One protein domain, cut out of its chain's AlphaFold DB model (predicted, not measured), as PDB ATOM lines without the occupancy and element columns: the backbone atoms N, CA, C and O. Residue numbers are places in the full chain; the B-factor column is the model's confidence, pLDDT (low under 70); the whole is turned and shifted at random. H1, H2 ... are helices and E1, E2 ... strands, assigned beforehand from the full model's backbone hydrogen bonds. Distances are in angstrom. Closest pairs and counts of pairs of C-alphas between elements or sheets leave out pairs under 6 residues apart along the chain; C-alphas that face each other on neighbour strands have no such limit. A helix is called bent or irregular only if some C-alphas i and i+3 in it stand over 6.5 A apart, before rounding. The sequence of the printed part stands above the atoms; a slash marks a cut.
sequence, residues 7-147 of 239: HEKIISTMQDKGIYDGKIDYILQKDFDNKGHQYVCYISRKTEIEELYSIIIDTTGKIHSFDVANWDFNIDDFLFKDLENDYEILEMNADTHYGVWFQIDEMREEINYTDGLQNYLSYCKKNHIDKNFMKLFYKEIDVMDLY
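Overview. This is residues 7 to 147 of the 239 residues of an uncharacterized protein of Coprobacillus sp. OF03-2AA (UniProt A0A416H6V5). A twisted antiparallel sheet of five strands has the helix H1 over one face and H2 over the opposite face, and beyond H2 a group of helices makes the other side of the domain. There H4 packs crosswise on H2, H3 starts by the sheet at E1 and runs away from it, and the short H5 and the last residues, 135 to 147, lie on the far side from the sheet. The printed part has 141 residues, with five named helices and five named strands in the order H1 E1 E2 E3 E4 H2 E5 H3 H4 H5; across the sheet the order is E4 E3 E2 E1 E5, and the class is mixed, helices and strands. It is compact, with a radius of gyration of the C-alphas of 15.3 A, and rounded, spanning 42 by 41 by 26 A.

Along the chain. The longest strand is E2, residues 36 to 46, 33.0 A from first to last C-alpha. Beside it are E1, residues 23 to 32, 27.0 A, and E3, residues 50 to 57, 23.1 A. The edge strands are E4, residues 63 to 68, 15.9 A, and E5, residues 88 to 92, 10.8 A. C-alpha 36, where E2 begins, is at (223.065, 190.202, 222.318). H1, residues 7 to 16, is 14.2 A long and begins with C-alpha 7 at (224.140, 182.244, 237.405). H2 holds residues 75 to 84 and is 12.2 A long; it is neither bent nor irregular, but only just: C-alphas 78 and 81 are 6.3 A apart. The longest helices are H3, residues 94 to 106, 18.7 A, and H4, residues 114 to 126, 18.4 A. H5, residues 131 to 134, ends with C-alpha 134 at (199.336, 180.660, 245.339).

Arrangement. E1, E2, E3 and E4 form a meander, each strand the antiparallel neighbour of the one before, and each step is a hairpin. Between E1 and E2, N 28 and O 40 are 2.8 A apart, within hydrogen-bond range. Between E2 and E3 this holds for N 41 and O 55 at 2.8 A, and between E3 and E4 for N 64 and O 56 at 2.8 A. E5 is antiparallel to E1, with N 27 and O 91 at 2.8 A and N 88 and O 29 at 2.8 A. H1 is on the sheet at a height of 9.3 A, over E3 and, only just, over E2, on which 3 of its C-alphas fall. It runs slantwise to the strands, only just, at 58 degrees to E3 on the local plane; its closest C-alphas to E3 are those of Ile 10 and Ile 55, 7.3 A. H2, on the opposite face, is over E2 and E1 at a height of 9.6 A and runs along the strands, at 16 degrees to E2 on the local plane. H2 and H4 touch, about perpendicular at 81 degrees, and their closest C-alphas, of Glu 84 and Gly 116, are 4.0 A apart. H2 and H3 are close but not clearly touching, with the C-alphas of Ile 75 and Val 100 closest at 6.6 A. H3 only grazes the sheet with residues 94 to 97, and H4 with residues 119 to 124. H3 and H4 are near each other, with 5 pairs of C-alphas within 10 A. H3 and H5 are close but not clearly touching, the closest C-alphas being those of Tyr 98 and Met 134, 6.5 A. H5 is not on the sheet, and H1 and H4 are apart. In H1, H3 and H4 every O i to N i+4 pair is within hydrogen-bond range; in H2 it is 4 of 6, and H5 is too short for such a pair.

Size, cuts and confidence. The two C-alphas farthest apart, those of Asn 34 and Glu 48, are 44.1 A from each other. The printed part has no cut and no long link; residues 135 to 147 hold no named element, and their C-alphas lie 17 to 21 A from the mean of the C-alphas. The mean pLDDT of the printed part is 92.8, and residue 138 alone is under 70.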
ATOM      1  N   HIS A   7     224.168 182.499 235.964       95.00
ATOM      2  CA  HIS A   7     224.140 182.244 237.405       95.00
ATOM      3  C   HIS A   7     225.534 182.307 238.024       95.00
ATOM      4  O   HIS A   7     225.719 183.026 239.002       95.00
ATOM      5  N   GLU A   8     226.528 181.636 237.436       94.38
ATOM      6  CA  GLU A   8     227.920 181.691 237.904       94.38
ATOM      7  C   GLU A   8     228.430 183.134 237.985       94.38
ATOM      8  O   GLU A   8     229.062 183.532 238.966       94.38
ATOM      9  N   LYS A   9     228.108 183.951 236.978       94.69
ATOM     10  CA  LYS A   9     228.525 185.351 236.915       94.69
ATOM     11  C   LYS A   9     227.820 186.224 237.956       94.69
ATOM     12  O   LYS A   9     228.470 187.075 238.568       94.69
ATOM     13  N   ILE A  10     226.525 186.005 238.183       94.94
ATOM     14  CA  ILE A  10     225.759 186.677 239.244       94.94
ATOM     15  C   ILE A  10     226.340 186.307 240.616       94.94
ATOM     16  O   ILE A  10     226.690 187.198 241.390       94.94
ATOM     17  N   ILE A  11     226.531 185.013 240.881       93.69
ATOM     18  CA  ILE A  11     227.062 184.498 242.150       93.69
ATOM     19  C   ILE A  11     228.471 185.037 242.414       93.69
ATOM     20  O   ILE A  11     228.731 185.536 243.507       93.69
ATOM     21  N   SER A  12     229.368 185.005 241.424       94.19
ATOM     22  CA  SER A  12     230.720 185.566 241.562       94.19
ATOM     23  C   SER A  12     230.675 187.057 241.905       94.19
ATOM     24  O   SER A  12     231.393 187.505 242.793       94.19
ATOM     25  N   THR A  13     229.794 187.823 241.252       94.50
ATOM     26  CA  THR A  13     229.631 189.261 241.525       94.50
ATOM     27  C   THR A  13     229.153 189.513 242.956       94.50
ATOM     28  O   THR A  13     229.609 190.450 243.610       94.50
ATOM     29  N   MET A  14     228.236 188.685 243.460       91.75
ATOM     30  CA  MET A  14     227.764 188.765 244.845       91.75
ATOM     31  C   MET A  14     228.883 188.438 245.840       91.75
ATOM     32  O   MET A  14     229.071 189.163 246.816       91.75
ATOM     33  N   GLN A  15     229.669 187.394 245.570       92.62
ATOM     34  CA  GLN A  15     230.795 186.988 246.413       92.62
ATOM     35  C   GLN A  15     231.884 188.063 246.481       92.62
ATOM     36  O   GLN A  15     232.379 188.348 247.571       92.62
ATOM     37  N   ASP A  16     232.192 188.726 245.362       92.62
ATOM     38  CA  ASP A  16     233.136 189.854 245.318       92.62
ATOM     39  C   ASP A  16     232.673 191.038 246.185       92.62
ATOM     40  O   ASP A  16     233.491 191.797 246.710       92.62
ATOM     41  N   LYS A  17     231.356 191.177 246.387       88.25
ATOM     42  CA  LYS A  17     230.744 192.141 247.314       88.25
ATOM     43  C   LYS A  17     230.623 191.637 248.756       88.25
ATOM     44  O   LYS A  17     230.136 192.368 249.614       88.25
ATOM     45  N   GLY A  18     231.047 190.410 249.044       89.50
ATOM     46  CA  GLY A  18     230.909 189.788 250.362       89.50
ATOM     47  C   GLY A  18     229.497 189.284 250.681       89.50
ATOM     48  O   GLY A  18     229.182 189.060 251.852       89.50
ATOM     49  N   ILE A  19     228.649 189.098 249.667       88.88
ATOM     50  CA  ILE A  19     227.285 188.576 249.795       88.88
ATOM     51  C   ILE A  19     227.311 187.083 249.445       88.88
ATOM     52  O   ILE A  19     227.384 186.707 248.278       88.88
ATOM     53  N   TYR A  20     227.254 186.222 250.461       88.88
ATOM     54  CA  TYR A  20     227.393 184.764 250.290       88.88
ATOM     55  C   TYR A  20     226.068 184.000 250.406       88.88
ATOM     56  O   TYR A  20     225.969 182.858 249.967       88.88
ATOM     57  N   ASP A  21     225.060 184.624 251.004       90.19
ATOM     58  CA  ASP A  21     223.759 184.057 251.369       90.19
ATOM     59  C   ASP A  21     222.585 184.773 250.682       90.19
ATOM     60  O   ASP A  21     221.425 184.567 251.045       90.19
ATOM     61  N   GLY A  22     222.876 185.616 249.688       90.00
ATOM     62  CA  GLY A  22     221.843 186.253 248.879       90.00
ATOM     63  C   GLY A  22     221.107 185.239 247.999       90.00
ATOM     64  O   GLY A  22     221.670 184.239 247.550       90.00
ATOM     65  N   LYS A  23     219.831 185.513 247.754       92.62
ATOM     66  CA  LYS A  23     218.922 184.702 246.954       92.62
ATOM     67  C   LYS A  23     218.493 185.496 245.736       92.62
ATOM     68  O   LYS A  23     218.056 186.629 245.868       92.62
ATOM     69  N   ILE A  24     218.596 184.887 244.563       95.06
ATOM     70  CA  ILE A  24     218.046 185.468 243.341       95.06
ATOM     71  C   ILE A  24     216.517 185.430 243.450       95.06
ATOM     72  O   ILE A  24     215.916 184.355 243.556       95.06
ATOM     73  N   ASP A  25     215.899 186.606 243.433       95.25
ATOM     74  CA  ASP A  25     214.448 186.762 243.438       95.25
ATOM     75  C   ASP A  25     213.897 186.525 242.037       95.25
ATOM     76  O   ASP A  25     213.022 185.680 241.824       95.25
ATOM     77  N   TYR A  26     214.468 187.241 241.067       97.12
ATOM     78  CA  TYR A  26     214.154 187.089 239.656       97.12
ATOM     79  C   TYR A  26     215.282 187.571 238.743       97.12
ATOM     80  O   TYR A  26     216.154 188.357 239.127       97.12
ATOM     81  N   ILE A  27     215.237 187.083 237.506       98.00
ATOM     82  CA  ILE A  27     216.100 187.478 236.399       98.00
ATOM     83  C   ILE A  27     215.205 187.885 235.235       98.00
ATOM     84  O   ILE A  27     214.366 187.108 234.776       98.00
ATOM     85  N   LEU A  28     215.422 189.094 234.735       98.12
ATOM     86  CA  LEU A  28     214.837 189.603 233.509       98.12
ATOM     87  C   LEU A  28     215.868 189.569 232.383       98.12
ATOM     88  O   LEU A  28     217.057 189.805 232.613       98.12
ATOM     89  N   GLN A  29     215.408 189.320 231.164       97.19
ATOM     90  CA  GLN A  29     216.217 189.352 229.950       97.19
ATOM     91  C   GLN A  29     215.585 190.300 228.933       97.19
ATOM     92  O   GLN A  29     214.380 190.255 228.715       97.19
ATOM     93  N   LYS A  30     216.407 191.110 228.266       96.56
ATOM     94  CA  LYS A  30     216.008 191.860 227.072       96.56
ATOM     95  C   LYS A  30     216.940 191.559 225.912       96.56
ATOM     96  O   LYS A  30     218.165 191.646 226.042       96.56
ATOM     97  N   ASP A  31     216.344 191.265 224.767       93.56
ATOM     98  CA  ASP A  31     217.062 191.001 223.528       93.56
ATOM     99  C   ASP A  31     217.286 192.309 222.768       93.56
ATOM    100  O   ASP A  31     216.360 193.073 222.504       93.56
ATOM    101  N   PHE A  32     218.540 192.571 222.403       90.62
ATOM    102  CA  PHE A  32     218.901 193.679 221.529       90.62
ATOM    103  C   PHE A  32     219.367 193.106 220.198       90.62
ATOM    104  O   PHE A  32     220.442 192.502 220.117       90.62
ATOM    105  N   ASP A  33     218.566 193.319 219.154       85.69
ATOM    106  CA  ASP A  33     218.807 192.827 217.796       85.69
ATOM    107  C   ASP A  33     220.282 192.919 217.391       85.69
ATOM    108  O   ASP A  33     220.869 194.004 217.319       85.69
ATOM    109  N   ASN A  34     220.890 191.762 217.112       81.00
ATOM    110  CA  ASN A  34     222.290 191.608 216.691       81.00
ATOM    111  C   ASN A  34     223.358 192.133 217.677       81.00
ATOM    112  O   ASN A  34     224.542 192.124 217.344       81.00
ATOM    113  N   LYS A  35     222.972 192.582 218.875       83.62
ATOM    114  CA  LYS A  35     223.867 193.099 219.925       83.62
ATOM    115  C   LYS A  35     223.944 192.184 221.145       83.62
ATOM    116  O   LYS A  35     224.811 192.389 221.983       83.62
ATOM    117  N   GLY A  36     223.093 191.164 221.221       89.00
ATOM    118  CA  GLY A  36     223.065 190.202 222.318       89.00
ATOM    119  C   GLY A  36     222.000 190.544 223.355       89.00
ATOM    120  O   GLY A  36     221.043 191.257 223.066       89.00
ATOM    121  N   HIS A  37     222.175 190.013 224.559       93.19
ATOM    122  CA  HIS A  37     221.182 190.080 225.627       93.19
ATOM    123  C   HIS A  37     221.659 191.005 226.739       93.19
ATOM    124  O   HIS A  37     222.846 191.014 227.072       93.19
ATOM    125  N   GLN A  38     220.728 191.741 227.330       96.06
ATOM    126  CA  GLN A  38     220.916 192.364 228.630       96.06
ATOM    127  C   GLN A  38     220.153 191.570 229.682       96.06
ATOM    128  O   GLN A  38     219.053 191.089 229.415       96.06
ATOM    129  N   TYR A  39     220.722 191.489 230.880       97.31
ATOM    130  CA  TYR A  39     220.091 190.855 232.030       97.31
ATOM    131  C   TYR A  39     219.961 191.848 233.176       97.31
ATOM    132  O   TYR A  39     220.896 192.611 233.428       97.31
ATOM    133  N   VAL A  40     218.832 191.806 233.877       97.12
ATOM    134  CA  VAL A  40     218.606 192.519 235.139       97.12
ATOM    135  C   VAL A  40     218.236 191.475 236.179       97.12
ATOM    136  O   VAL A  40     217.291 190.719 235.992       97.12
ATOM    137  N   CYS A  41     219.005 191.390 237.253       96.56
ATOM    138  CA  CYS A  41     218.800 190.425 238.321       96.56
ATOM    139  C   CYS A  41     218.547 191.161 239.627       96.56
ATOM    140  O   CYS A  41     219.314 192.058 239.976       96.56
ATOM    141  N   TYR A  42     217.502 190.752 240.337       95.12
ATOM    142  CA  TYR A  42     217.211 191.222 241.683       95.12
ATOM    143  C   TYR A  42     217.469 190.115 242.685       95.12
ATOM    144  O   TYR A  42     217.129 188.951 242.454       95.12
ATOM    145  N   ILE A  43     218.127 190.490 243.774       94.12
ATOM    146  CA  ILE A  43     218.611 189.580 244.799       94.12
ATOM    147  C   ILE A  43     218.221 190.138 246.158       94.12
ATOM    148  O   ILE A  43     218.547 191.285 246.468       94.12
ATOM    149  N   SER A  44     217.619 189.293 246.984       91.94
ATOM    150  CA  SER A  44     217.335 189.581 248.380       91.94
ATOM    151  C   SER A  44     218.313 188.847 249.284       91.94
ATOM    152  O   SER A  44     218.739 187.717 249.028       91.94
ATOM    153  N   ARG A  45     218.674 189.474 250.394       88.75
ATOM    154  CA  ARG A  45     219.423 188.841 251.474       88.75
ATOM    155  C   ARG A  45     218.707 189.119 252.783       88.75
ATOM    156  O   ARG A  45     218.457 190.266 253.141       88.75
ATOM    157  N   LYS A  46     218.376 188.060 253.520       80.31
ATOM    158  CA  LYS A  46     217.725 188.196 254.825       80.31
ATOM    159  C   LYS A  46     218.780 188.349 255.914       80.31
ATOM    160  O   LYS A  46     219.399 187.363 256.303       80.31
ATOM    161  N   THR A  47     218.950 189.573 256.411       78.12
ATOM    162  CA  THR A  47     219.706 189.862 257.640       78.12
ATOM    163  C   THR A  47     218.740 190.321 258.748       78.12
ATOM    164  O   THR A  47     217.612 189.831 258.804       78.12
ATOM    165  N   GLU A  48     219.141 191.236 259.640       72.56
ATOM    166  CA  GLU A  48     218.207 191.922 260.555       72.56
ATOM    167  C   GLU A  48     217.218 192.819 259.795       72.56
ATOM    168  O   GLU A  48     216.071 192.984 260.209       72.56
ATOM    169  N   ILE A  49     217.662 193.361 258.660       75.75
ATOM    170  CA  ILE A  49     216.854 194.079 257.677       75.75
ATOM    171  C   ILE A  49     217.007 193.320 256.352       75.75
ATOM    172  O   ILE A  49     218.062 192.745 256.070       75.75
ATOM    173  N   GLU A  50     215.948 193.247 255.552       79.44
ATOM    174  CA  GLU A  50     216.066 192.713 254.192       79.44
ATOM    175  C   GLU A  50     217.015 193.617 253.390       79.44
ATOM    176  O   GLU A  50     216.924 194.831 253.477       79.44
ATOM    177  N   GLU A  51     217.988 193.067 252.683       89.12
ATOM    178  CA  GLU A  51     218.867 193.853 251.814       89.12
ATOM    179  C   GLU A  51     218.549 193.470 250.376       89.12
ATOM    180  O   GLU A  51     218.528 192.280 250.045       89.12
ATOM    181  N   LEU A  52     218.286 194.466 249.532       92.12
ATOM    182  CA  LEU A  52     217.986 194.266 248.123       92.12
ATOM    183  C   LEU A  52     219.145 194.762 247.265       92.12
ATOM    184  O   LEU A  52     219.700 195.841 247.478       92.12
ATOM    185  N   TYR A  53     219.485 193.975 246.256       93.12
ATOM    186  CA  TYR A  53     220.544 194.279 245.308       93.12
ATOM    187  C   TYR A  53     220.036 194.084 243.893       93.12
ATOM    188  O   TYR A  53     219.288 193.148 243.613       93.12
ATOM    189  N   SER A  54     220.511 194.932 242.987       94.81
ATOM    190  CA  SER A  54     220.338 194.726 241.558       94.81
ATOM    191  C   SER A  54     221.687 194.534 240.880       94.81
ATOM    192  O   SER A  54     222.662 195.240 241.171       94.81
ATOM    193  N   ILE A  55     221.745 193.572 239.966       96.25
ATOM    194  CA  ILE A  55     222.868 193.345 239.065       96.25
ATOM    195  C   ILE A  55     222.354 193.447 237.631       96.25
ATOM    196  O   ILE A  55     221.500 192.675 237.207       96.25
ATOM    197  N   ILE A  56     222.929 194.367 236.863       97.06
ATOM    198  CA  ILE A  56     222.693 194.520 235.432       97.06
ATOM    199  C   ILE A  56     223.926 194.029 234.684       97.06
ATOM    200  O   ILE A  56     225.038 194.513 234.906       97.06
ATOM    201  N   ILE A  57     223.728 193.097 233.759       96.44
ATOM    202  CA  ILE A  57     224.761 192.650 232.828       96.44
ATOM    203  C   ILE A  57     224.378 193.164 231.450       96.44
ATOM    204  O   ILE A  57     223.373 192.737 230.888       96.44
ATOM    205  N   ASP A  58     225.155 194.108 230.924       94.81
ATOM    206  CA  ASP A  58     224.874 194.704 229.622       94.81
ATOM    207  C   ASP A  58     225.201 193.758 228.455       94.81
ATOM    208  O   ASP A  58     225.772 192.677 228.620       94.81
ATOM    209  N   THR A  59     224.868 194.200 227.244       93.50
ATOM    210  CA  THR A  59     225.089 193.450 225.999       93.50
ATOM    211  C   THR A  59     226.563 193.154 225.703       93.50
ATOM    212  O   THR A  59     226.868 192.231 224.950       93.50
ATOM    213  N   THR A  60     227.496 193.889 226.315       91.50
ATOM    214  CA  THR A  60     228.945 193.643 226.221       91.50
ATOM    215  C   THR A  60     229.448 192.675 227.295       91.50
ATOM    216  O   THR A  60     230.610 192.268 227.283       91.50
ATOM    217  N   GLY A  61     228.577 192.281 228.226       90.44
ATOM    218  CA  GLY A  61     228.905 191.471 229.387       90.44
ATOM    219  C   GLY A  61     229.485 192.278 230.548       90.44
ATOM    220  O   GLY A  61     229.957 191.665 231.510       90.44
ATOM    221  N   LYS A  62     229.468 193.611 230.490       93.69
ATOM    222  CA  LYS A  62     229.897 194.459 231.600       93.69
ATOM    223  C   LYS A  62     228.849 194.423 232.705       93.69
ATOM    224  O   LYS A  62     227.648 194.444 232.444       93.69
ATOM    225  N   ILE A  63     229.331 194.361 233.941       95.69
ATOM    226  CA  ILE A  63     228.497 194.238 235.130       95.69
ATOM    227  C   ILE A  63     228.362 195.603 235.797       95.69
ATOM    228  O   ILE A  63     229.352 196.285 236.067       95.69
ATOM    229  N   HIS A  64     227.124 195.970 236.084       95.06
ATOM    230  CA  HIS A  64     226.739 197.101 236.907       95.06
ATOM    231  C   HIS A  64     225.956 196.551 238.088       95.06
ATOM    232  O   HIS A  64     225.115 195.681 237.914       95.06
ATOM    233  N   SER A  65     226.237 197.017 239.297       93.25
ATOM    234  CA  SER A  65     225.524 196.533 240.474       93.25
ATOM    235  C   SER A  65     225.324 197.652 241.473       93.25
ATOM    236  O   SER A  65     226.212 198.486 241.658       93.25
ATOM    237  N   PHE A  66     224.167 197.664 242.115       91.56
ATOM    238  CA  PHE A  66     223.764 198.719 243.032       91.56
ATOM    239  C   PHE A  66     222.882 198.158 244.141       91.56
ATOM    240  O   PHE A  66     222.225 197.128 243.973       91.56
ATOM    241  N   ASP A  67     222.916 198.849 245.272       91.88
ATOM    242  CA  ASP A  67     222.074 198.548 246.419       91.88
ATOM    243  C   ASP A  67     220.716 199.213 246.184       91.88
ATOM    244  O   ASP A  67     220.641 200.356 245.722       91.88
ATOM    245  N   VAL A  68     219.647 198.485 246.475       91.00
ATOM    246  CA  VAL A  68     218.273 198.959 246.345       91.00
ATOM    247  C   VAL A  68     217.747 199.204 247.748       91.00
ATOM    248  O   VAL A  68     217.702 198.309 248.588       91.00
ATOM    249  N   ALA A  69     217.370 200.446 248.026       89.06
ATOM    250  CA  ALA A  69     216.783 200.788 249.307       89.06
ATOM    251  C   ALA A  69     215.397 200.143 249.442       89.06
ATOM    252  O   ALA A  69     214.521 200.378 248.616       89.06
ATOM    253  N   ASN A  70     215.159 199.400 250.525       84.19
ATOM    254  CA  ASN A  70     213.860 198.752 250.749       84.19
ATOM    255  C   ASN A  70     212.671 199.711 250.742       84.19
ATOM    256  O   ASN A  70     211.580 199.318 250.355       84.19
ATOM    257  N   TRP A  71     212.864 200.943 251.217       86.69
ATOM    258  CA  TRP A  71     211.796 201.945 251.251       86.69
ATOM    259  C   TRP A  71     211.444 202.488 249.863       86.69
ATOM    260  O   TRP A  71     210.383 203.082 249.711       86.69
ATOM    261  N   ASP A  72     212.331 202.310 248.882       88.38
ATOM    262  CA  ASP A  72     212.144 202.737 247.492       88.38
ATOM    263  C   ASP A  72     211.579 201.595 246.629       88.38
ATOM    264  O   ASP A  72     210.917 201.826 245.619       88.38
ATOM    265  N   PHE A  73     211.817 200.344 247.038       88.75
ATOM    266  CA  PHE A  73     211.427 199.170 246.269       88.75
ATOM    267  C   PHE A  73     209.906 199.013 246.167       88.75
ATOM    268  O   PHE A  73     209.202 198.877 247.168       88.75
ATOM    269  N   ASN A  74     209.414 198.941 244.934       91.19
ATOM    270  CA  ASN A  74     208.031 198.621 244.609       91.19
ATOM    271  C   ASN A  74     207.968 197.851 243.279       91.19
ATOM    272  O   ASN A  74     208.795 198.056 242.392       91.19
ATOM    273  N   ILE A  75     207.001 196.946 243.121       95.25
ATOM    274  CA  ILE A  75     206.918 196.115 241.903       95.25
ATOM    275  C   ILE A  75     206.576 196.904 240.634       95.25
ATOM    276  O   ILE A  75     206.893 196.441 239.540       95.25
ATOM    277  N   ASP A  76     205.951 198.072 240.758       96.31
ATOM    278  CA  ASP A  76     205.537 198.873 239.608       96.31
ATOM    279  C   ASP A  76     206.774 199.439 238.887       96.31
ATOM    280  O   ASP A  76     206.989 199.168 237.705       96.31
ATOM    281  N   ASP A  77     207.673 200.103 239.618       95.31
ATOM    282  CA  ASP A  77     208.904 200.679 239.066       95.31
ATOM    283  C   ASP A  77     210.015 199.657 238.797       95.31
ATOM    284  O   ASP A  77     210.810 199.866 237.878       95.31
ATOM    285  N   PHE A  78     210.106 198.586 239.592       95.25
ATOM    286  CA  PHE A  78     211.245 197.658 239.539       95.25
ATOM    287  C   PHE A  78     210.980 196.389 238.717       95.25
ATOM    288  O   PHE A  78     211.936 195.750 238.284       95.25
ATOM    289  N   LEU A  79     209.714 196.023 238.483       97.75
ATOM    290  CA  LEU A  79     209.345 194.863 237.664       97.75
ATOM    291  C   LEU A  79     208.470 195.271 236.476       97.75
ATOM    292  O   LEU A  79     208.838 195.006 235.334       97.75
ATOM    293  N   PHE A  80     207.319 195.907 236.707       98.38
ATOM    294  CA  PHE A  80     206.367 196.178 235.623       98.38
ATOM    295  C   PHE A  80     206.910 197.162 234.600       98.38
ATOM    296  O   PHE A  80     206.773 196.913 233.406       98.38
ATOM    297  N   LYS A  81     207.613 198.204 235.038       97.88
ATOM    298  CA  LYS A  81     208.329 199.108 234.140       97.88
ATOM    299  C   LYS A  81     209.260 198.375 233.178       97.88
ATOM    300  O   LYS A  81     209.262 198.680 231.987       97.88
ATOM    301  N   ASP A  82     210.046 197.420 233.663       97.75
ATOM    302  CA  ASP A  82     210.962 196.660 232.810       97.75
ATOM    303  C   ASP A  82     210.180 195.732 231.873       97.75
ATOM    304  O   ASP A  82     210.437 195.708 230.669       97.75
ATOM    305  N   LEU A  83     209.154 195.039 232.372       98.38
ATOM    306  CA  LEU A  83     208.303 194.189 231.531       98.38
ATOM    307  C   LEU A  83     207.551 194.973 230.446       98.38
ATOM    308  O   LEU A  83     207.297 194.439 229.368       98.38
ATOM    309  N   GLU A  84     207.187 196.227 230.703       97.75
ATOM    310  CA  GLU A  84     206.602 197.126 229.704       97.75
ATOM    311  C   GLU A  84     207.644 197.583 228.669       97.75
ATOM    312  O   GLU A  84     207.314 197.818 227.509       97.75
ATOM    313  N   ASN A  85     208.918 197.636 229.061       96.94
ATOM    314  CA  ASN A  85     210.058 197.970 228.211       96.94
ATOM    315  C   ASN A  85     210.729 196.724 227.602       96.94
ATOM    316  O   ASN A  85     211.957 196.660 227.515       96.94
ATOM    317  N   ASP A  86     209.942 195.755 227.135       96.38
ATOM    318  CA  ASP A  86     210.377 194.546 226.410       96.38
ATOM    319  C   ASP A  86     211.316 193.594 227.172       96.38
ATOM    320  O   ASP A  86     211.971 192.754 226.548       96.38
ATOM    321  N   TYR A  87     211.433 193.712 228.496       97.81
ATOM    322  CA  TYR A  87     212.078 192.653 229.264       97.81
ATOM    323  C   TYR A  87     211.116 191.480 229.446       97.81
ATOM    324  O   TYR A  87     209.917 191.645 229.668       97.81
ATOM    325  N   GLU A  88     211.661 190.273 229.403       97.00
ATOM    326  CA  GLU A  88     210.956 189.032 229.692       97.00
ATOM    327  C   GLU A  88     211.482 188.427 230.994       97.00
ATOM    328  O   GLU A  88     212.672 188.515 231.304       97.00
ATOM    329  N   ILE A  89     210.599 187.782 231.757       98.06
ATOM    330  CA  ILE A  89     210.997 187.029 232.950       98.06
ATOM    331  C   ILE A  89     211.680 185.748 232.486       98.06
ATOM    332  O   ILE A  89     211.041 184.875 231.898       98.06
ATOM    333  N   LEU A  90     212.976 185.643 232.763       96.62
ATOM    334  CA  LEU A  90     213.754 184.440 232.505       96.62
ATOM    335  C   LEU A  90     213.580 183.441 233.651       96.62
ATOM    336  O   LEU A  90     213.343 182.259 233.418       96.62
ATOM    337  N   GLU A  91     213.659 183.937 234.886       96.94
ATOM    338  CA  GLU A  91     213.452 183.165 236.108       96.94
ATOM    339  C   GLU A  91     212.817 184.043 237.184       96.94
ATOM    340  O   GLU A  91     213.112 185.233 237.281       96.94
ATOM    341  N   MET A  92     211.969 183.453 238.019       97.44
ATOM    342  CA  MET A  92     211.462 184.075 239.238       97.44
ATOM    343  C   MET A  92     211.092 182.970 240.223       97.44
ATOM    344  O   MET A  92     210.478 181.968 239.846       97.44
ATOM    345  N   ASN A  93     211.513 183.114 241.478       93.00
ATOM    346  CA  ASN A  93     211.237 182.100 242.485       93.00
ATOM    347  C   ASN A  93     209.791 182.210 243.012       93.00
ATOM    348  O   ASN A  93     209.094 183.210 242.824       93.00
ATOM    349  N   ALA A  94     209.319 181.149 243.663       92.81
ATOM    350  CA  ALA A  94     207.921 181.046 244.061       92.81
ATOM    351  C   ALA A  94     207.519 182.039 245.175       92.81
ATOM    352  O   ALA A  94     206.421 182.595 245.124       92.81
ATOM    353  N   ASP A  95     208.418 182.310 246.129       91.50
ATOM    354  CA  ASP A  95     208.196 183.301 247.191       91.50
ATOM    355  C   ASP A  95     208.092 184.718 246.601       91.50
ATOM    356  O   ASP A  95     207.238 185.507 247.007       91.50
ATOM    357  N   THR A  96     208.913 185.025 245.593       94.69
ATOM    358  CA  THR A  96     208.868 186.289 244.852       94.69
ATOM    359  C   THR A  96     207.558 186.432 244.084       94.69
ATOM    360  O   THR A  96     206.921 187.478 244.179       94.69
ATOM    361  N   HIS A  97     207.090 185.387 243.390       95.88
ATOM    362  CA  HIS A  97     205.777 185.415 242.734       95.88
ATOM    363  C   HIS A  97     204.640 185.717 243.716       95.88
ATOM    364  O   HIS A  97     203.768 186.537 243.413       95.88
ATOM    365  N   TYR A  98     204.665 185.089 244.898       94.06
ATOM    366  CA  TYR A  98     203.710 185.370 245.966       94.06
ATOM    367  C   TYR A  98     203.804 186.829 246.442       94.06
ATOM    368  O   TYR A  98     202.779 187.500 246.559       94.06
ATOM    369  N   GLY A  99     205.018 187.348 246.657       93.19
ATOM    370  CA  GLY A  99     205.249 188.744 247.040       93.19
ATOM    371  C   GLY A  99     204.731 189.748 246.006       93.19
ATOM    372  O   GLY A  99     204.104 190.740 246.375       93.19
ATOM    373  N   VAL A 100     204.915 189.463 244.713       96.38
ATOM    374  CA  VAL A 100     204.371 190.284 243.622       96.38
ATOM    375  C   VAL A 100     202.841 190.251 243.629       96.38
ATOM    376  O   VAL A 100     202.216 191.300 243.550       96.38
ATOM    377  N   TRP A 101     202.216 189.078 243.774       96.44
ATOM    378  CA  TRP A 101     200.750 188.976 243.845       96.44
ATOM    379  C   TRP A 101     200.174 189.700 245.057       96.44
ATOM    380  O   TRP A 101     199.149 190.364 244.932       96.44
ATOM    381  N   PHE A 102     200.841 189.598 246.206       93.88
ATOM    382  CA  PHE A 102     200.463 190.331 247.405       93.88
ATOM    383  C   PHE A 102     200.504 191.842 247.175       93.88
ATOM    384  O   PHE A 102     199.532 192.522 247.476       93.88
ATOM    385  N   GLN A 103     201.585 192.359 246.588       95.06
ATOM    386  CA  GLN A 103     201.674 193.782 246.275       95.06
ATOM    387  C   GLN A 103     200.592 194.207 245.277       95.06
ATOM    388  O   GLN A 103     199.883 195.158 245.577       95.06
ATOM    389  N   ILE A 104     200.388 193.476 244.168       96.81
ATOM    390  CA  ILE A 104     199.310 193.764 243.200       96.81
ATOM    391  C   ILE A 104     197.952 193.862 243.903       96.81
ATOM    392  O   ILE A 104     197.192 194.780 243.612       96.81
ATOM    393  N   ASP A 105     197.641 192.921 244.802       94.88
ATOM    394  CA  ASP A 105     196.367 192.879 245.526       94.88
ATOM    395  C   ASP A 105     196.150 194.113 246.416       94.88
ATOM    396  O   ASP A 105     195.029 194.613 246.495       94.88
ATOM    397  N   GLU A 106     197.216 194.635 247.027       94.38
ATOM    398  CA  GLU A 106     197.168 195.833 247.874       94.38
ATOM    399  C   GLU A 106     197.124 197.138 247.056       94.38
ATOM    400  O   GLU A 106     196.483 198.094 247.480       94.38
ATOM    401  N   MET A 107     197.764 197.186 245.877       94.62
ATOM    402  CA  MET A 107     197.924 198.414 245.074       94.62
ATOM    403  C   MET A 107     197.122 198.426 243.762       94.62
ATOM    404  O   MET A 107     197.470 199.156 242.837       94.62
ATOM    405  N   ARG A 108     196.048 197.632 243.647       93.12
ATOM    406  CA  ARG A 108     195.303 197.393 242.384       93.12
ATOM    407  C   ARG A 108     194.969 198.653 241.573       93.12
ATOM    408  O   ARG A 108     194.960 198.591 240.346       93.12
ATOM    409  N   GLU A 109     194.661 199.764 242.241       92.50
ATOM    410  CA  GLU A 109     194.264 201.034 241.610       92.50
ATOM    411  C   GLU A 109     195.429 202.019 241.404       92.50
ATOM    412  O   GLU A 109     195.253 203.046 240.752       92.50
ATOM    413  N   GLU A 110     196.614 201.712 241.934       95.44
ATOM    414  CA  GLU A 110     197.783 202.602 241.970       95.44
ATOM    415  C   GLU A 110     198.896 202.181 240.992       95.44
ATOM    416  O   GLU A 110     199.900 202.879 240.864       95.44
ATOM    417  N   ILE A 111     198.713 201.067 240.272       96.56
ATOM    418  CA  ILE A 111     199.670 200.553 239.278       96.56
ATOM    419  C   ILE A 111     199.698 201.459 238.041       96.56
ATOM    420  O   ILE A 111     198.694 201.607 237.339       96.56
ATOM    421  N   ASN A 112     200.872 202.009 237.732       97.06
ATOM    422  CA  ASN A 112     201.103 202.903 236.602       97.06
ATOM    423  C   ASN A 112     201.506 202.140 235.334       97.06
ATOM    424  O   ASN A 112     200.998 202.450 234.252       97.06
ATOM    425  N   TYR A 113     202.375 201.130 235.443       98.06
ATOM    426  CA  TYR A 113     202.873 200.358 234.295       98.06
ATOM    427  C   TYR A 113     201.920 199.206 233.964       98.06
ATOM    428  O   TYR A 113     202.183 198.018 234.185       98.06
ATOM    429  N   THR A 114     200.734 199.578 233.480       96.56
ATOM    430  CA  THR A 114     199.627 198.639 233.262       96.56
ATOM    431  C   THR A 114     199.915 197.595 232.185       96.56
ATOM    432  O   THR A 114     199.445 196.463 232.318       96.56
ATOM    433  N   ASP A 115     200.693 197.916 231.145       96.38
ATOM    434  CA  ASP A 115     201.069 196.929 230.129       96.38
ATOM    435  C   ASP A 115     202.135 195.972 230.694       96.38
ATOM    436  O   ASP A 115     202.053 194.761 230.472       96.38
ATOM    437  N   GLY A 116     203.039 196.477 231.541       98.00
ATOM    438  CA  GLY A 116     203.952 195.664 232.347       98.00
ATOM    439  C   GLY A 116     203.241 194.654 233.253       98.00
ATOM    440  O   GLY A 116     203.576 193.465 233.249       98.00
ATOM    441  N   LEU A 117     202.192 195.089 233.962       98.00
ATOM    442  CA  LEU A 117     201.316 194.199 234.733       98.00
ATOM    443  C   LEU A 117     200.686 193.120 233.837       98.00
ATOM    444  O   LEU A 117     200.679 191.940 234.196       98.00
ATOM    445  N   GLN A 118     200.161 193.484 232.660       97.44
ATOM    446  CA  GLN A 118     199.570 192.500 231.744       97.44
ATOM    447  C   GLN A 118     200.606 191.487 231.237       97.44
ATOM    448  O   GLN A 118     200.283 190.301 231.124       97.44
ATOM    449  N   ASN A 119     201.845 191.917 230.985       97.19
ATOM    450  CA  ASN A 119     202.951 191.034 230.611       97.19
ATOM    451  C   ASN A 119     203.285 190.050 231.742       97.19
ATOM    452  O   ASN A 119     203.388 188.843 231.492       97.19
ATOM    453  N   TYR A 120     203.338 190.521 232.993       98.25
ATOM    454  CA  TYR A 120     203.518 189.665 234.170       98.25
ATOM    455  C   TYR A 120     202.390 188.634 234.333       98.25
ATOM    456  O   TYR A 120     202.643 187.439 234.499       98.25
ATOM    457  N   LEU A 121     201.127 189.059 234.249       97.62
ATOM    458  CA  LEU A 121     199.979 188.154 234.386       97.62
ATOM    459  C   LEU A 121     199.891 187.160 233.217       97.62
ATOM    460  O   LEU A 121     199.506 186.003 233.407       97.62
ATOM    461  N   SER A 122     200.308 187.566 232.013       94.94
ATOM    462  CA  SER A 122     200.452 186.658 230.872       94.94
ATOM    463  C   SER A 122     201.507 185.587 231.141       94.94
ATOM    464  O   SER A 122     201.250 184.403 230.907       94.94
ATOM    465  N   TYR A 123     202.670 185.980 231.678       96.06
ATOM    466  CA  TYR A 123     203.703 185.044 232.119       96.06
ATOM    467  C   TYR A 123     203.155 184.079 233.174       96.06
ATOM    468  O   TYR A 123     203.332 182.867 233.040       96.06
ATOM    469  N   CYS A 124     202.424 184.586 234.171       96.38
ATOM    470  CA  CYS A 124     201.824 183.756 235.211       96.38
ATOM    471  C   CYS A 124     200.870 182.708 234.621       96.38
ATOM    472  O   CYS A 124     201.020 181.512 234.878       96.38
ATOM    473  N   LYS A 125     199.953 183.127 233.738       92.88
ATOM    474  CA  LYS A 125     199.019 182.226 233.045       92.88
ATOM    475  C   LYS A 125     199.745 181.137 232.249       92.88
ATOM    476  O   LYS A 125     199.345 179.976 232.312       92.88
ATOM    477  N   LYS A 126     200.789 181.501 231.496       90.38
ATOM    478  CA  LYS A 126     201.571 180.562 230.670       90.38
ATOM    479  C   LYS A 126     202.334 179.539 231.508       90.38
ATOM    480  O   LYS A 126     202.447 178.392 231.089       90.38
ATOM    481  N   ASN A 127     202.823 179.943 232.678       93.00
ATOM    482  CA  ASN A 127     203.614 179.099 233.573       93.00
ATOM    483  C   ASN A 127     202.781 178.437 234.685       93.00
ATOM    484  O   ASN A 127     203.347 177.898 235.631       93.00
ATOM    485  N   HIS A 128     201.447 178.452 234.573       92.06
ATOM    486  CA  HIS A 128     200.526 177.862 235.556       92.06
ATOM    487  C   HIS A 128     200.682 178.422 236.981       92.06
ATOM    488  O   HIS A 128     200.411 177.743 237.970       92.06
ATOM    489  N   ILE A 129     201.080 179.687 237.074       94.75
ATOM    490  CA  ILE A 129     201.112 180.460 238.310       94.75
ATOM    491  C   ILE A 129     199.716 181.063 238.461       94.75
ATOM    492  O   ILE A 129     199.416 182.138 237.946       94.75
ATOM    493  N   ASP A 130     198.824 180.298 239.081       92.62
ATOM    494  CA  ASP A 130     197.431 180.665 239.306       92.62
ATOM    495  C   ASP A 130     197.102 180.725 240.808       92.62
ATOM    496  O   ASP A 130     197.944 180.477 241.671       92.62
ATOM    497  N   LYS A 131     195.849 181.028 241.152       92.50
ATOM    498  CA  LYS A 131     195.418 181.060 242.555       92.50
ATOM    499  C   LYS A 131     195.633 179.738 243.298       92.50
ATOM    500  O   LYS A 131     195.786 179.751 244.512       92.50
ATOM    501  N   ASN A 132     195.598 178.590 242.615       91.38
ATOM    502  CA  ASN A 132     195.811 177.296 243.263       91.38
ATOM    503  C   ASN A 132     197.296 177.084 243.558       91.38
ATOM    504  O   ASN A 132     197.621 176.568 244.622       91.38
ATOM    505  N   PHE A 133     198.178 177.528 242.659       91.00
ATOM    506  CA  PHE A 133     199.605 177.642 242.943       91.00
ATOM    507  C   PHE A 133     199.847 178.560 244.152       91.00
ATOM    508  O   PHE A 133     200.539 178.164 245.086       91.00
ATOM    509  N   MET A 134     199.192 179.726 244.210       90.69
ATOM    510  CA  MET A 134     199.336 180.660 245.339       90.69
ATOM    511  C   MET A 134     198.791 180.129 246.667       90.69
ATOM    512  O   MET A 134     199.337 180.439 247.721       90.69
ATOM    513  N   LYS A 135     197.764 179.273 246.643       88.12
ATOM    514  CA  LYS A 135     197.230 178.605 247.846       88.12
ATOM    515  C   LYS A 135     198.222 177.674 248.539       88.12
ATOM    516  O   LYS A 135     197.974 177.285 249.676       88.12
ATOM    517  N   LEU A 136     199.312 177.295 247.873       84.88
ATOM    518  CA  LEU A 136     200.403 176.558 248.512       84.88
ATOM    519  C   LEU A 136     201.185 177.434 249.511       84.88
ATOM    520  O   LEU A 136     201.951 176.901 250.312       84.88
ATOM    521  N   PHE A 137     200.968 178.752 249.482       82.75
ATOM    522  CA  PHE A 137     201.583 179.755 250.348       82.75
ATOM    523  C   PHE A 137     200.575 180.294 251.385       82.75
ATOM    524  O   PHE A 137     199.503 179.733 251.604       82.75
ATOM    525  N   TYR A 138     200.940 181.368 252.089       68.44
ATOM    526  CA  TYR A 138     200.291 181.798 253.333       68.44
ATOM    527  C   TYR A 138     198.851 182.348 253.204       68.44
ATOM    528  O   TYR A 138     198.076 182.185 254.149       68.44
ATOM    529  N   LYS A 139     198.479 183.020 252.099       74.50
ATOM    530  CA  LYS A 139     197.189 183.733 251.930       74.50
ATOM    531  C   LYS A 139     196.518 183.364 250.603       74.50
ATOM    532  O   LYS A 139     197.185 183.250 249.578       74.50
ATOM    533  N   GLU A 140     195.190 183.229 250.610       82.94
ATOM    534  CA  GLU A 140     194.404 183.136 249.373       82.94
ATOM    535  C   GLU A 140     194.374 184.512 248.694       82.94
ATOM    536  O   GLU A 140     193.759 185.448 249.200       82.94
ATOM    537  N   ILE A 141     195.086 184.625 247.574       90.44
ATOM    538  CA  ILE A 141     195.182 185.827 246.743       90.44
ATOM    539  C   ILE A 141     194.877 185.404 245.305       90.44
ATOM    540  O   ILE A 141     195.383 184.383 244.831       90.44
ATOM    541  N   ASP A 142     194.045 186.179 244.616       93.69
ATOM    542  CA  ASP A 142     193.761 185.997 243.195       93.69
ATOM    543  C   ASP A 142     193.750 187.360 242.508       93.69
ATOM    544  O   ASP A 142     192.865 188.176 242.754       93.69
ATOM    545  N   VAL A 143     194.765 187.609 241.683       95.62
ATOM    546  CA  VAL A 143     194.909 188.841 240.886       95.62
ATOM    547  C   VAL A 143     194.688 188.581 239.396       95.62
ATOM    548  O   VAL A 143     194.820 189.483 238.569       95.62
ATOM    549  N   MET A 144     194.366 187.338 239.017       95.31
ATOM    550  CA  MET A 144     194.158 186.975 237.613       95.31
ATOM    551  C   MET A 144     192.856 187.548 237.049       95.31
ATOM    552  O   MET A 144     192.674 187.547 235.833       95.31
ATOM    553  N   ASP A 145     191.978 188.083 237.898       93.88
ATOM    554  CA  ASP A 145     190.827 188.892 237.498       93.88
ATOM    555  C   ASP A 145     191.237 190.183 236.764       93.88
ATOM    556  O   ASP A 145     190.487 190.669 235.917       93.88
ATOM    557  N   LEU A 146     192.449 190.691 237.018       96.00
ATOM    558  CA  LEU A 146     193.022 191.850 236.326       96.00
ATOM    559  C   LEU A 146     193.573 191.510 234.933       96.00
ATOM    560  O   LEU A 146     193.859 192.412 234.139       96.00
ATOM    561  N   TYR A 147     193.762 190.226 234.614       96.19
ATOM    562  CA  TYR A 147     194.344 189.820 233.341       96.19
ATOM    563  C   TYR A 147     193.333 189.934 232.199       96.19
ATOM    564  O   TYR A 147     192.294 189.272 232.175       96.19
TER     565      TYR A 147